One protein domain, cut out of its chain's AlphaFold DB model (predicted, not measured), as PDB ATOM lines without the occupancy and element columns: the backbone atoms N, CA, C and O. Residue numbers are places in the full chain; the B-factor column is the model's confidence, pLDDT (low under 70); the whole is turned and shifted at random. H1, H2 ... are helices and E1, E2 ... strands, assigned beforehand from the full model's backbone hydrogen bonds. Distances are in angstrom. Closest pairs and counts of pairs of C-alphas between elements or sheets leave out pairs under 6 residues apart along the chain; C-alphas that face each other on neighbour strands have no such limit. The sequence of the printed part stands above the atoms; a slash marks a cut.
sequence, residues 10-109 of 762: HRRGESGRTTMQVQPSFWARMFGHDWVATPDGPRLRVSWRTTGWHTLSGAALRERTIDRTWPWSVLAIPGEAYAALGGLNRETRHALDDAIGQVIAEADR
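What this domain is: This is residues 10 to 109 of the 762 residues of the protein "DNA helicase" of Flexivirga caeni (UniProt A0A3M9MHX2). Two small three-stranded sheets, E1 E2 E3 and E4 E5 E6, share one long helix, H3, which covers one face of each: its residues 90 to 97 come near E4 E5 E6, and its residues 96 to 107 pack on E1 E2 E3. The short helix H2 packs on the later part of H3, the short helix H1 sits by E6, and residues 12 to 17 stick out as a free loop. The printed part has 100 residues, with three named helices and six named strands in the order H1 E1 E2 E3 H2 E4 E5 E6 H3; both sheets are antiparallel, and the class is mixed, helices and strands. It is compact, with a radius of gyration of the C-alphas of 13.0 A, and spans 37 by 29 by 25 A.

Where its parts are: Residues 10 to 25 hold no named element; within them residues 11 to 12 and residues 18 to 19, stretches too short to be named, are paired as antiparallel strands are. H1 is residues 26 to 30, its first C-alpha at (-11.189, 12.792, -10.508). E1, residues 35 to 40, is 15.7 A long, E2, residues 43 to 48, 16.2 A, and E3, residues 52 to 57, 16.8 A. H2 is residues 58 to 62. E4 is residues 65 to 67, E5 residues 73 to 76 and E6 residues 85 to 88. H3, residues 90 to 109, is 28.4 A long and ends with C-alpha 109 at (-15.599, 12.094, -45.073).

How they stand to each other: E1 E2 E3 is a meander, each strand the antiparallel neighbour of the one before; N 38 and O 45 are 2.8 A apart, and N 46 and O 54 2.9 A, within hydrogen-bond range. H3 is on this sheet at a height of 9.0 A, over E1 and E2, and runs along the strands, at 22 degrees to E1 on the local plane. The closest C-alphas of E1 and H3, Pro 39 and Ala 99, are 6.1 A apart. H2 only grazes this sheet; it touches H3 residues 100 to 107, with the C-alphas of Gly 58 and Ile 104 closest at 4.7 A. E4 E5 E6 is a second meander, with N 65 and O 76 at 2.9 A and N 85 and O 75 at 2.8 A. H3 is on this sheet too, at a height of 13.2 A, over E5 and, only just, with 3 C-alphas, over E6. H1 only grazes this sheet, and is apart from H3. In H1, H2 and H3 every O i to N i+4 pair is within hydrogen-bond range.

The domain as a whole: The C-alphas farthest apart, those of Ser 15 and Trp 70, are 39.5 A apart. The printed part has no cut and no long link. Mean pLDDT of the printed part is 76.4; residues 10 to 20, 50 to 51, 69 to 71 and 78 to 83 are under 70.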
ATOM      1  N   HIS A  10      -3.949   6.702 -23.152       40.44
ATOM      2  CA  HIS A  10      -3.511   6.019 -24.364       40.44
ATOM      3  C   HIS A  10      -3.436   4.516 -24.074       40.44
ATOM      4  O   HIS A  10      -2.407   4.003 -23.634       40.44
ATOM      5  N   ARG A  11      -4.536   3.787 -24.276       41.94
ATOM      6  CA  ARG A  11      -4.509   2.317 -24.272       41.94
ATOM      7  C   ARG A  11      -4.285   1.820 -25.699       41.94
ATOM      8  O   ARG A  11      -5.088   2.105 -26.583       41.94
ATOM      9  N   ARG A  12      -3.208   1.056 -25.913       31.61
ATOM     10  CA  ARG A  12      -3.038   0.221 -27.113       31.61
ATOM     11  C   ARG A  12      -4.111  -0.869 -27.086       31.61
ATOM     12  O   ARG A  12      -4.060  -1.740 -26.222       31.61
ATOM     13  N   GLY A  13      -5.079  -0.793 -27.994       38.50
ATOM     14  CA  GLY A  13      -5.955  -1.923 -28.311       38.50
ATOM     15  C   GLY A  13      -5.251  -2.924 -29.233       38.50
ATOM     16  O   GLY A  13      -4.227  -2.597 -29.836       38.50
ATOM     17  N   GLU A  14      -5.818  -4.125 -29.372       35.66
ATOM     18  CA  GLU A  14      -5.297  -5.233 -30.202       35.66
ATOM     19  C   GLU A  14      -5.110  -4.872 -31.694       35.66
ATOM     20  O   GLU A  14      -4.401  -5.572 -32.409       35.66
ATOM     21  N   SER A  15      -5.661  -3.743 -32.156       39.19
ATOM     22  CA  SER A  15      -5.514  -3.204 -33.518       39.19
ATOM     23  C   SER A  15      -4.400  -2.154 -33.693       39.19
ATOM     24  O   SER A  15      -4.242  -1.597 -34.777       39.19
ATOM     25  N   GLY A  16      -3.628  -1.832 -32.647       33.34
ATOM     26  CA  GLY A  16      -2.471  -0.927 -32.740       33.34
ATOM     27  C   GLY A  16      -2.776   0.574 -32.893       33.34
ATOM     28  O   GLY A  16      -1.835   1.367 -32.894       33.34
ATOM     29  N   ARG A  17      -4.048   1.003 -32.958       41.34
ATOM     30  CA  ARG A  17      -4.437   2.429 -32.924       41.34
ATOM     31  C   ARG A  17      -4.478   2.953 -31.479       41.34
ATOM     32  O   ARG A  17      -5.058   2.329 -30.593       41.34
ATOM     33  N   THR A  18      -3.857   4.105 -31.229       43.19
ATOM     34  CA  THR A  18      -3.881   4.781 -29.922       43.19
ATOM     35  C   THR A  18      -5.211   5.517 -29.750       43.19
ATOM     36  O   THR A  18      -5.365   6.637 -30.224       43.19
ATOM     37  N   THR A  19      -6.190   4.899 -29.094       55.44
ATOM     38  CA  THR A  19      -7.532   5.489 -28.949       55.44
ATOM     39  C   THR A  19      -7.541   6.552 -27.851       55.44
ATOM     40  O   THR A  19      -7.228   6.261 -26.696       55.44
ATOM     41  N   MET A  20      -7.869   7.795 -28.206       66.69
ATOM     42  CA  MET A  20      -7.994   8.906 -27.262       66.69
ATOM     43  C   MET A  20      -9.289   8.744 -26.458       66.69
ATOM     44  O   MET A  20     -10.384   8.856 -27.004       66.69
ATOM     45  N   GLN A  21      -9.167   8.453 -25.163       81.50
ATOM     46  CA  GLN A  21     -10.307   8.383 -24.251       81.50
ATOM     47  C   GLN A  21     -10.448   9.701 -23.497       81.50
ATOM     48  O   GLN A  21      -9.494  10.177 -22.878       81.50
ATOM     49  N   VAL A  22     -11.647  10.275 -23.536       85.06
ATOM     50  CA  VAL A  22     -11.999  11.494 -22.810       85.06
ATOM     51  C   VAL A  22     -12.860  11.108 -21.615       85.06
ATOM     52  O   VAL A  22     -13.856  10.405 -21.767       85.06
ATOM     53  N   GLN A  23     -12.481  11.559 -20.424       87.00
ATOM     54  CA  GLN A  23     -13.245  11.330 -19.199       87.00
ATOM     55  C   GLN A  23     -13.145  12.543 -18.260       87.00
ATOM     56  O   GLN A  23     -12.149  13.276 -18.318       87.00
ATOM     57  N   PRO A  24     -14.136  12.764 -17.380       85.19
ATOM     58  CA  PRO A  24     -14.103  13.843 -16.399       85.19
ATOM     59  C   PRO A  24     -12.954  13.722 -15.395       85.19
ATOM     60  O   PRO A  24     -12.398  12.646 -15.153       85.19
ATOM     61  N   SER A  25     -12.612  14.848 -14.763       82.69
ATOM     62  CA  SER A  25     -11.586  14.884 -13.715       82.69
ATOM     63  C   SER A  25     -11.958  13.992 -12.522       82.69
ATOM     64  O   SER A  25     -13.126  13.668 -12.303       82.69
ATOM     65  N   PHE A  26     -10.966  13.608 -11.710       80.31
ATOM     66  CA  PHE A  26     -11.189  12.792 -10.508       80.31
ATOM     67  C   PHE A  26     -12.318  13.344  -9.619       80.31
ATOM     68  O   PHE A  26     -13.211  12.599  -9.229       80.31
ATOM     69  N   TRP A  27     -12.332  14.659  -9.383       77.88
ATOM     70  CA  TRP A  27     -13.378  15.308  -8.596       77.88
ATOM     71  C   TRP A  27     -14.745  15.252  -9.275       77.88
ATOM     72  O   TRP A  27     -15.706  14.859  -8.629       77.88
ATOM     73  N   ALA A  28     -14.843  15.554 -10.570       78.81
ATOM     74  CA  ALA A  28     -16.116  15.474 -11.289       78.81
ATOM     75  C   ALA A  28     -16.734  14.060 -11.234       78.81
ATOM     76  O   ALA A  28     -17.941  13.924 -11.036       78.81
ATOM     77  N   ARG A  29     -15.903  13.009 -11.304       81.94
ATOM     78  CA  ARG A  29     -16.344  11.610 -11.150       81.94
ATOM     79  C   ARG A  29     -16.849  11.295  -9.740       81.94
ATOM     80  O   ARG A  29     -17.865  10.623  -9.599       81.94
ATOM     81  N   MET A  30     -16.198  11.831  -8.702       79.44
ATOM     82  CA  MET A  30     -16.657  11.700  -7.309       79.44
ATOM     83  C   MET A  30     -18.016  12.376  -7.057       79.44
ATOM     84  O   MET A  30     -18.732  11.966  -6.148       79.44
ATOM     85  N   PHE A  31     -18.398  13.362  -7.879       77.44
ATOM     86  CA  PHE A  31     -19.693  14.055  -7.827       77.44
ATOM     87  C   PHE A  31     -20.742  13.493  -8.808       77.44
ATOM     88  O   PHE A  31     -21.706  14.174  -9.145       77.44
ATOM     89  N   GLY A  32     -20.585  12.244  -9.260       73.44
ATOM     90  CA  GLY A  32     -21.601  11.542 -10.055       73.44
ATOM     91  C   GLY A  32     -21.499  11.735 -11.571       73.44
ATOM     92  O   GLY A  32     -22.312  11.176 -12.304       73.44
ATOM     93  N   HIS A  33     -20.490  12.456 -12.071       78.19
ATOM     94  CA  HIS A  33     -20.204  12.577 -13.505       78.19
ATOM     95  C   HIS A  33     -19.144  11.554 -13.934       78.19
ATOM     96  O   HIS A  33     -18.012  11.912 -14.249       78.19
ATOM     97  N   ASP A  34     -19.495  10.267 -13.892       82.69
ATOM     98  CA  ASP A  34     -18.585   9.156 -14.210       82.69
ATOM     99  C   ASP A  34     -18.920   8.542 -15.577       82.69
ATOM    100  O   ASP A  34     -19.727   7.611 -15.690       82.69
ATOM    101  N   TRP A  35     -18.322   9.120 -16.622       86.56
ATOM    102  CA  TRP A  35     -18.456   8.669 -18.006       86.56
ATOM    103  C   TRP A  35     -17.111   8.633 -18.734       86.56
ATOM    104  O   TRP A  35     -16.168   9.344 -18.383       86.56
ATOM    105  N   VAL A  36     -17.039   7.808 -19.777       86.75
ATOM    106  CA  VAL A  36     -15.892   7.716 -20.690       86.75
ATOM    107  C   VAL A  36     -16.399   7.822 -22.118       86.75
ATOM    108  O   VAL A  36     -17.251   7.036 -22.519       86.75
ATOM    109  N   ALA A  37     -15.860   8.773 -22.879       87.06
ATOM    110  CA  ALA A  37     -16.134   8.952 -24.297       87.06
ATOM    111  C   ALA A  37     -14.916   8.539 -25.130       87.06
ATOM    112  O   ALA A  37     -13.770   8.819 -24.777       87.06
ATOM    113  N   THR A  38     -15.142   7.833 -26.231       88.62
ATOM    114  CA  THR A  38     -14.087   7.366 -27.134       88.62
ATOM    115  C   THR A  38     -14.575   7.495 -28.580       88.62
ATOM    116  O   THR A  38     -15.638   6.950 -28.893       88.62
ATOM    117  N   PRO A  39     -13.848   8.214 -29.456       86.50
ATOM    118  CA  PRO A  39     -14.104   8.195 -30.892       86.50
ATOM    119  C   PRO A  39     -13.980   6.773 -31.447       86.50
ATOM    120  O   PRO A  39     -12.988   6.091 -31.186       86.50
ATOM    121  N   ASP A  40     -14.982   6.338 -32.203       85.12
ATOM    122  CA  ASP A  40     -15.043   5.042 -32.880       85.12
ATOM    123  C   ASP A  40     -15.592   5.264 -34.300       85.12
ATOM    124  O   ASP A  40     -16.804   5.237 -34.543       85.12
ATOM    125  N   GLY A  41     -14.689   5.621 -35.220       83.81
ATOM    126  CA  GLY A  41     -15.024   6.031 -36.586       83.81
ATOM    127  C   GLY A  41     -15.974   7.246 -36.614       83.81
ATOM    128  O   GLY A  41     -15.706   8.241 -35.935       83.81
ATOM    129  N   PRO A  42     -17.109   7.188 -37.341       87.50
ATOM    130  CA  PRO A  42     -18.089   8.275 -37.436       87.50
ATOM    131  C   PRO A  42     -19.040   8.334 -36.229       87.50
ATOM    132  O   PRO A  42     -20.128   8.920 -36.304       87.50
ATOM    133  N   ARG A  43     -18.679   7.686 -35.114       88.88
ATOM    134  CA  ARG A  43     -19.494   7.623 -33.902       88.88
ATOM    135  C   ARG A  43     -18.668   7.941 -32.660       88.88
ATOM    136  O   ARG A  43     -17.496   7.594 -32.561       88.88
ATOM    137  N   LEU A  44     -19.303   8.562 -31.673       88.19
ATOM    138  CA  LEU A  44     -18.746   8.722 -30.335       88.19
ATOM    139  C   LEU A  44     -19.372   7.672 -29.420       88.19
ATOM    140  O   LEU A  44     -20.575   7.708 -29.154       88.19
ATOM    141  N   ARG A  45     -18.564   6.733 -28.930       88.44
ATOM    142  CA  ARG A  45     -19.010   5.766 -27.927       88.44
ATOM    143  C   ARG A  45     -18.857   6.372 -26.550       88.44
ATOM    144  O   ARG A  45     -17.763   6.792 -26.186       88.44
ATOM    145  N   VAL A  46     -19.937   6.385 -25.781       87.06
ATOM    146  CA  VAL A  46     -19.934   6.892 -24.412       87.06
ATOM    147  C   VAL A  46     -20.440   5.814 -23.469       87.06
ATOM    148  O   VAL A  46     -21.509   5.260 -23.693       87.06
ATOM    149  N   SER A  47     -19.687   5.512 -22.416       84.94
ATOM    150  CA  SER A  47     -20.147   4.642 -21.333       84.94
ATOM    151  C   SER A  47     -20.356   5.441 -20.068       84.94
ATOM    152  O   SER A  47     -19.469   6.193 -19.672       84.94
ATOM    153  N   TRP A  48     -21.461   5.177 -19.380       82.38
ATOM    154  CA  TRP A  48     -21.652   5.569 -17.987       82.38
ATOM    155  C   TRP A  48     -21.554   4.329 -17.111       82.38
ATOM    156  O   TRP A  48     -21.883   3.219 -17.540       82.38
ATOM    157  N   ARG A  49     -21.118   4.510 -15.864       70.06
ATOM    158  CA  ARG A  49     -20.923   3.403 -14.916       70.06
ATOM    159  C   ARG A  49     -22.201   2.599 -14.623       70.06
ATOM    160  O   ARG A  49     -22.105   1.455 -14.193       70.06
ATOM    161  N   THR A  50     -23.376   3.184 -14.850       64.94
ATOM    162  CA  THR A  50     -24.685   2.630 -14.472       64.94
ATOM    163  C   THR A  50     -25.524   2.105 -15.639       64.94
ATOM    164  O   THR A  50     -26.406   1.286 -15.402       64.94
ATOM    165  N   THR A  51     -25.275   2.540 -16.878       67.56
ATOM    166  CA  THR A  51     -26.155   2.252 -18.033       67.56
ATOM    167  C   THR A  51     -25.453   1.580 -19.215       67.56
ATOM    168  O   THR A  51     -26.115   1.190 -20.173       67.56
ATOM    169  N   GLY A  52     -24.137   1.362 -19.137       77.56
ATOM    170  CA  GLY A  52     -23.369   0.710 -20.201       77.56
ATOM    171  C   GLY A  52     -22.987   1.661 -21.341       77.56
ATOM    172  O   GLY A  52     -22.980   2.881 -21.169       77.56
ATOM    173  N   TRP A  53     -22.603   1.088 -22.489       82.25
ATOM    174  CA  TRP A  53     -22.161   1.834 -23.671       82.25
ATOM    175  C   TRP A  53     -23.345   2.291 -24.525       82.25
ATOM    176  O   TRP A  53     -24.135   1.475 -24.989       82.25
ATOM    177  N   HIS A  54     -23.376   3.580 -24.833       83.88
ATOM    178  CA  HIS A  54     -24.224   4.189 -25.848       83.88
ATOM    179  C   HIS A  54     -23.354   4.732 -26.983       83.88
ATOM    180  O   HIS A  54     -22.142   4.905 -26.842       83.88
ATOM    181  N   THR A  55     -23.964   4.965 -28.139       85.25
ATOM    182  CA  THR A  55     -23.253   5.403 -29.339       85.25
ATOM    183  C   THR A  55     -23.985   6.576 -29.961       85.25
ATOM    184  O   THR A  55     -25.164   6.467 -30.271       85.25
ATOM    185  N   LEU A  56     -23.271   7.682 -30.145       85.06
ATOM    186  CA  LEU A  56     -23.793   8.923 -30.706       85.06
ATOM    187  C   LEU A  56     -23.240   9.089 -32.120       85.06
ATOM    188  O   LEU A  56     -22.033   8.958 -32.332       85.06
ATOM    189  N   SER A  57     -24.108   9.342 -33.099       83.19
ATOM    190  CA  SER A  57     -23.685   9.553 -34.486       83.19
ATOM    191  C   SER A  57     -23.058  10.937 -34.670       83.19
ATOM    192  O   SER A  57     -23.416  11.887 -33.972       83.19
ATOM    193  N   GLY A  58     -22.164  11.079 -35.653       81.69
ATOM    194  CA  GLY A  58     -21.649  12.390 -36.060       81.69
ATOM    195  C   GLY A  58     -22.759  13.408 -36.349       81.69
ATOM    196  O   GLY A  58     -22.638  14.556 -35.937       81.69
ATOM    197  N   ALA A  59     -23.875  12.979 -36.954       79.38
ATOM    198  CA  ALA A  59     -25.034  13.834 -37.223       79.38
ATOM    199  C   ALA A  59     -25.672  14.390 -35.936       79.38
ATOM    200  O   ALA A  59     -25.843  15.599 -35.824       79.38
ATOM    201  N   ALA A  60     -25.932  13.540 -34.937       80.75
ATOM    202  CA  ALA A  60     -26.468  13.972 -33.644       80.75
ATOM    203  C   ALA A  60     -25.503  14.927 -32.913       80.75
ATOM    204  O   ALA A  60     -25.912  15.898 -32.283       80.75
ATOM    205  N   LEU A  61     -24.191  14.705 -33.046       83.88
ATOM    206  CA  LEU A  61     -23.162  15.549 -32.431       83.88
ATOM    207  C   LEU A  61     -23.026  16.943 -33.076       83.88
ATOM    208  O   LEU A  61     -22.474  17.851 -32.438       83.88
ATOM    209  N   ARG A  62     -23.523  17.142 -34.308       84.06
ATOM    210  CA  ARG A  62     -23.582  18.468 -34.957       84.06
ATOM    211  C   ARG A  62     -24.592  19.394 -34.267       84.06
ATOM    212  O   ARG A  62     -24.386  20.602 -34.274       84.06
ATOM    213  N   GLU A  63     -25.622  18.842 -33.627       83.12
ATOM    214  CA  GLU A  63     -26.710  19.593 -32.973       83.12
ATOM    215  C   GLU A  63     -26.471  19.844 -31.473       83.12
ATOM    216  O   GLU A  63     -27.352  20.329 -30.763       83.12
ATOM    217  N   ARG A  64     -25.276  19.520 -30.966       85.19
ATOM    218  CA  ARG A  64     -24.951  19.616 -29.536       85.19
ATOM    219  C   ARG A  64     -25.027  21.048 -28.994       85.19
ATOM    220  O   ARG A  64     -24.581  21.999 -29.636       85.19
ATOM    221  N   THR A  65     -25.461  21.178 -27.746       80.38
ATOM    222  CA  THR A  65     -25.408  22.418 -26.962       80.38
ATOM    223  C   THR A  65     -24.499  22.244 -25.744       80.38
ATOM    224  O   THR A  65     -24.297  21.135 -25.248       80.38
ATOM    225  N   ILE A  66     -23.899  23.339 -25.264       77.94
ATOM    226  CA  ILE A  66     -23.093  23.336 -24.036       77.94
ATOM    227  C   ILE A  66     -23.689  24.333 -23.056       77.94
ATOM    228  O   ILE A  66     -23.573  25.546 -23.241       77.94
ATOM    229  N   ASP A  67     -24.233  23.808 -21.965       78.19
ATOM    230  CA  ASP A  67     -24.804  24.600 -20.889       78.19
ATOM    231  C   ASP A  67     -23.766  24.815 -19.784       78.19
ATOM    232  O   ASP A  67     -23.134  23.887 -19.261       78.19
ATOM    233  N   ARG A  68     -23.546  26.082 -19.424       70.31
ATOM    234  CA  ARG A  68     -22.586  26.463 -18.383       70.31
ATOM    235  C   ARG A  68     -23.236  26.406 -17.004       70.31
ATOM    236  O   ARG A  68     -23.727  27.413 -16.509       70.31
ATOM    237  N   THR A  69     -23.161  25.254 -16.353       65.38
ATOM    238  CA  THR A  69     -23.440  25.125 -14.915       65.38
ATOM    239  C   THR A  69     -22.155  25.337 -14.095       65.38
ATOM    240  O   THR A  69     -21.050  25.080 -14.574       65.38
ATOM    241  N   TRP A  70     -22.245  25.889 -12.881       67.19
ATOM    242  CA  TRP A  70     -21.092  26.019 -11.975       67.19
ATOM    243  C   TRP A  70     -21.116  24.863 -10.964       67.19
ATOM    244  O   TRP A  70     -22.185  24.603 -10.412       67.19
ATOM    245  N   PRO A  71     -19.994  24.161 -10.703       67.25
ATOM    246  CA  PRO A  71     -18.629  24.435 -11.172       67.25
ATOM    247  C   PRO A  71     -18.221  23.743 -12.497       67.25
ATOM    248  O   PRO A  71     -17.094  23.950 -12.950       67.25
ATOM    249  N   TRP A  72     -19.101  22.964 -13.145       76.62
ATOM    250  CA  TRP A  72     -18.819  22.244 -14.405       76.62
ATOM    251  C   TRP A  72     -19.883  22.459 -15.466       76.62
ATOM    252  O   TRP A  72     -21.064  22.471 -15.147       76.62
ATOM    253  N   SER A  73     -19.491  22.506 -16.738       79.31
ATOM    254  CA  SER A  73     -20.462  22.547 -17.841       79.31
ATOM    255  C   SER A  73     -20.973  21.159 -18.218       79.31
ATOM    256  O   SER A  73     -20.319  20.151 -17.937       79.31
ATOM    257  N   VAL A  74     -22.131  21.142 -18.874       81.06
ATOM    258  CA  VAL A  74     -22.784  19.944 -19.402       81.06
ATOM    259  C   VAL A  74     -22.917  20.098 -20.911       81.06
ATOM    260  O   VAL A  74     -23.382  21.129 -21.387       81.06
ATOM    261  N   LEU A  75     -22.485  19.091 -21.662       82.00
ATOM    262  CA  LEU A  75     -22.798  18.978 -23.084       82.00
ATOM    263  C   LEU A  75     -24.088  18.175 -23.216       82.00
ATOM    264  O   LEU A  75     -24.154  17.071 -22.683       82.00
ATOM    265  N   ALA A  76     -25.087  18.730 -23.894       80.12
ATOM    266  CA  ALA A  76     -26.363  18.082 -24.157       80.12
ATOM    267  C   ALA A  76     -26.558  17.893 -25.665       80.12
ATOM    268  O   ALA A  76     -26.115  18.710 -26.473       80.12
ATOM    269  N   ILE A  77     -27.223  16.805 -26.042       77.88
ATOM    270  CA  ILE A  77     -27.613  16.533 -27.426       77.88
ATOM    271  C   ILE A  77     -29.142  16.507 -27.465       77.88
ATOM    272  O   ILE A  77     -29.743  15.686 -26.764       77.88
ATOM    273  N   PRO A  78     -29.787  17.413 -28.217       69.56
ATOM    274  CA  PRO A  78     -31.241  17.463 -28.316       69.56
ATOM    275  C   PRO A  78     -31.836  16.112 -28.744       69.56
ATOM    276  O   PRO A  78     -31.331  15.466 -29.654       69.56
ATOM    277  N   GLY A  79     -32.911  15.673 -28.081       66.56
ATOM    278  CA  GLY A  79     -33.633  14.440 -28.433       66.56
ATOM    279  C   GLY A  79     -33.031  13.130 -27.906       66.56
ATOM    280  O   GLY A  79     -33.707  12.105 -27.946       66.56
ATOM    281  N   GLU A  80     -31.823  13.153 -27.340       68.50
ATOM    282  CA  GLU A  80     -31.164  11.975 -26.765       68.50
ATOM    283  C   GLU A  80     -31.289  11.982 -25.235       68.50
ATOM    284  O   GLU A  80     -30.557  12.679 -24.528       68.50
ATOM    285  N   ALA A  81     -32.216  11.176 -24.700       57.31
ATOM    286  CA  ALA A  81     -32.589  11.160 -23.277       57.31
ATOM    287  C   ALA A  81     -31.430  10.855 -22.297       57.31
ATOM    288  O   ALA A  81     -31.577  11.063 -21.094       57.31
ATOM    289  N   TYR A  82     -30.279  10.389 -22.800       58.16
ATOM    290  CA  TYR A  82     -29.112   9.969 -22.013       58.16
ATOM    291  C   TYR A  82     -27.800  10.696 -22.371       58.16
ATOM    292  O   TYR A  82     -26.745  10.321 -21.870       58.16
ATOM    293  N   ALA A  83     -27.817  11.747 -23.197       61.22
ATOM    294  CA  ALA A  83     -26.594  12.358 -23.741       61.22
ATOM    295  C   ALA A  83     -26.101  13.622 -23.004       61.22
ATOM    296  O   ALA A  83     -25.490  14.496 -23.616       61.22
ATOM    297  N   ALA A  84     -26.356  13.741 -21.698       71.81
ATOM    298  CA  ALA A  84     -25.837  14.840 -20.884       71.81
ATOM    299  C   ALA A  84     -24.444  14.493 -20.314       71.81
ATOM    300  O   ALA A  84     -24.318  13.793 -19.305       71.81
ATOM    301  N   LEU A  85     -23.378  14.989 -20.948       78.81
ATOM    302  CA  LEU A  85     -21.995  14.814 -20.490       78.81
ATOM    303  C   LEU A  85     -21.612  15.953 -19.541       78.81
ATOM    304  O   LEU A  85     -21.139  17.007 -19.967       78.81
ATOM    305  N   GLY A  86     -21.861  15.751 -18.246       78.94
ATOM    306  CA  GLY A  86     -21.513  16.702 -17.181       78.94
ATOM    307  C   GLY A  86     -20.074  16.576 -16.677       78.94
ATOM    308  O   GLY A  86     -19.339  15.672 -17.069       78.94
ATOM    309  N   GLY A  87     -19.646  17.470 -15.782       80.69
ATOM    310  CA  GLY A  87     -18.298  17.409 -15.198       80.69
ATOM    311  C   GLY A  87     -17.184  18.016 -16.067       80.69
ATOM    312  O   GLY A  87     -16.003  17.795 -15.793       80.69
ATOM    313  N   LEU A  88     -17.535  18.788 -17.106       83.00
ATOM    314  CA  LEU A  88     -16.587  19.379 -18.057       83.00
ATOM    315  C   LEU A  88     -15.894  20.626 -17.483       83.00
ATOM    316  O   LEU A  88     -16.473  21.719 -17.447       83.00
ATOM    317  N   ASN A  89     -14.626  20.478 -17.087       83.12
ATOM    318  CA  ASN A  89     -13.717  21.611 -16.887       83.12
ATOM    319  C   ASN A  89     -13.174  22.120 -18.247       83.12
ATOM    320  O   ASN A  89     -13.511  21.576 -19.299       83.12
ATOM    321  N   ARG A  90     -12.340  23.170 -18.249       78.88
ATOM    322  CA  ARG A  90     -11.792  23.749 -19.493       78.88
ATOM    323  C   ARG A  90     -11.015  22.730 -20.341       78.88
ATOM    324  O   ARG A  90     -11.185  22.719 -21.553       78.88
ATOM    325  N   GLU A  91     -10.197  21.887 -19.718       79.00
ATOM    326  CA  GLU A  91      -9.345  20.906 -20.406       79.00
ATOM    327  C   GLU A  91     -10.155  19.723 -20.954       79.00
ATOM    328  O   GLU A  91     -10.042  19.396 -22.131       79.00
ATOM    329  N   THR A  92     -11.030  19.127 -20.138       80.94
ATOM    330  CA  THR A  92     -11.919  18.035 -20.556       80.94
ATOM    331  C   THR A  92     -12.886  18.497 -21.644       80.94
ATOM    332  O   THR A  92     -13.192  17.722 -22.541       80.94
ATOM    333  N   ARG A  93     -13.337  19.761 -21.611       81.56
ATOM    334  CA  ARG A  93     -14.158  20.336 -22.685       81.56
ATOM    335  C   ARG A  93     -13.394  20.406 -24.001       81.56
ATOM    336  O   ARG A  93     -13.913  19.917 -24.990       81.56
ATOM    337  N   HIS A  94     -12.181  20.961 -24.003       82.62
ATOM    338  CA  HIS A  94     -11.356  21.004 -25.215       82.62
ATOM    339  C   HIS A  94     -11.088  19.598 -25.764       82.62
ATOM    340  O   HIS A  94     -11.328  19.355 -26.939       82.62
ATOM    341  N   ALA A  95     -10.704  18.647 -24.905       82.62
ATOM    342  CA  ALA A  95     -10.475  17.264 -25.320       82.62
ATOM    343  C   ALA A  95     -11.741  16.585 -25.881       82.62
ATOM    344  O   ALA A  95     -11.653  15.794 -26.819       82.62
ATOM    345  N   LEU A  96     -12.918  16.883 -25.319       84.50
ATOM    346  CA  LEU A  96     -14.197  16.371 -25.812       84.50
ATOM    347  C   LEU A  96     -14.607  17.026 -27.138       84.50
ATOM    348  O   LEU A  96     -15.072  16.325 -28.029       84.50
ATOM    349  N   ASP A  97     -14.416  18.338 -27.287       85.19
ATOM    350  CA  ASP A  97     -14.673  19.052 -28.541       85.19
ATOM    351  C   ASP A  97     -13.753  18.558 -29.668       85.19
ATOM    352  O   ASP A  97     -14.234  18.351 -30.780       85.19
ATOM    353  N   ASP A  98     -12.475  18.283 -29.384       84.44
ATOM    354  CA  ASP A  98     -11.538  17.695 -30.351       84.44
ATOM    355  C   ASP A  98     -11.975  16.279 -30.766       84.44
ATOM    356  O   ASP A  98     -12.001  15.953 -31.954       84.44
ATOM    357  N   ALA A  99     -12.377  15.442 -29.801       85.19
ATOM    358  CA  ALA A  99     -12.904  14.100 -30.056       85.19
ATOM    359  C   ALA A  99     -14.190  14.131 -30.903       85.19
ATOM    360  O   ALA A  99     -14.347  13.337 -31.829       85.19
ATOM    361  N   ILE A 100     -15.098  15.069 -30.624       86.88
ATOM    362  CA  ILE A 100     -16.317  15.279 -31.413       86.88
ATOM    363  C   ILE A 100     -15.978  15.804 -32.812       86.88
ATOM    364  O   ILE A 100     -16.557  15.339 -33.791       86.88
ATOM    365  N   GLY A 101     -15.025  16.732 -32.925       85.81
ATOM    366  CA  GLY A 101     -14.541  17.250 -34.201       85.81
ATOM    367  C   GLY A 101     -13.981  16.148 -35.102       85.81
ATOM    368  O   GLY A 101     -14.293  16.128 -36.289       85.81
ATOM    369  N   GLN A 102     -13.237  15.190 -34.539       87.50
ATOM    370  CA  GLN A 102     -12.757  14.003 -35.260       87.50
ATOM    371  C   GLN A 102     -13.912  13.128 -35.760       87.50
ATOM    372  O   GLN A 102     -13.931  12.752 -36.930       87.50
ATOM    373  N   VAL A 103     -14.896  12.845 -34.900       89.00
ATOM    374  CA  VAL A 103     -16.074  12.034 -35.254       89.00
ATOM    375  C   VAL A 103     -16.903  12.690 -36.365       89.00
ATOM    376  O   VAL A 103     -17.330  12.010 -37.297       89.00
ATOM    377  N   ILE A 104     -17.120  14.008 -36.294       89.44
ATOM    378  CA  ILE A 104     -17.844  14.760 -37.328       89.44
ATOM    379  C   ILE A 104     -17.043  14.783 -38.631       89.44
ATOM    380  O   ILE A 104     -17.599  14.491 -39.682       89.44
ATOM    381  N   ALA A 105     -15.738  15.071 -38.579       88.31
ATOM    382  CA  ALA A 105     -14.891  15.085 -39.770       88.31
ATOM    383  C   ALA A 105     -14.866  13.722 -40.483       88.31
ATOM    384  O   ALA A 105     -14.878  13.678 -41.716       88.31
ATOM    385  N   GLU A 106     -14.876  12.626 -39.720       89.88
ATOM    386  CA  GLU A 106     -14.970  11.274 -40.264       89.88
ATOM    387  C   GLU A 106     -16.354  10.995 -40.865       89.88
ATOM    388  O   GLU A 106     -16.445  10.514 -41.992       89.88
ATOM    389  N   ALA A 107     -17.442  11.383 -40.191       88.75
ATOM    390  CA  ALA A 107     -18.790  11.278 -40.754       88.75
ATOM    391  C   ALA A 107     -18.924  12.058 -42.079       88.75
ATOM    392  O   ALA A 107     -19.392  11.503 -43.072       88.75
ATOM    393  N   ASP A 108     -18.428  13.298 -42.137       90.88
ATOM    394  CA  ASP A 108     -18.401  14.117 -43.353       90.88
ATOM    395  C   ASP A 108     -17.572  13.465 -44.471       90.88
ATOM    396  O   ASP A 108     -17.907  13.563 -45.654       90.88
ATOM    397  N   ARG A 109     -16.442  12.830 -44.122       92.50
ATOM    398  CA  ARG A 109     -15.599  12.094 -45.073       92.50
ATOM    399  C   ARG A 109     -16.389  10.942 -45.691       92.50
ATOM    400  O   ARG A 109     -16.429  10.855 -46.916       92.50
TER     401      ARG A 109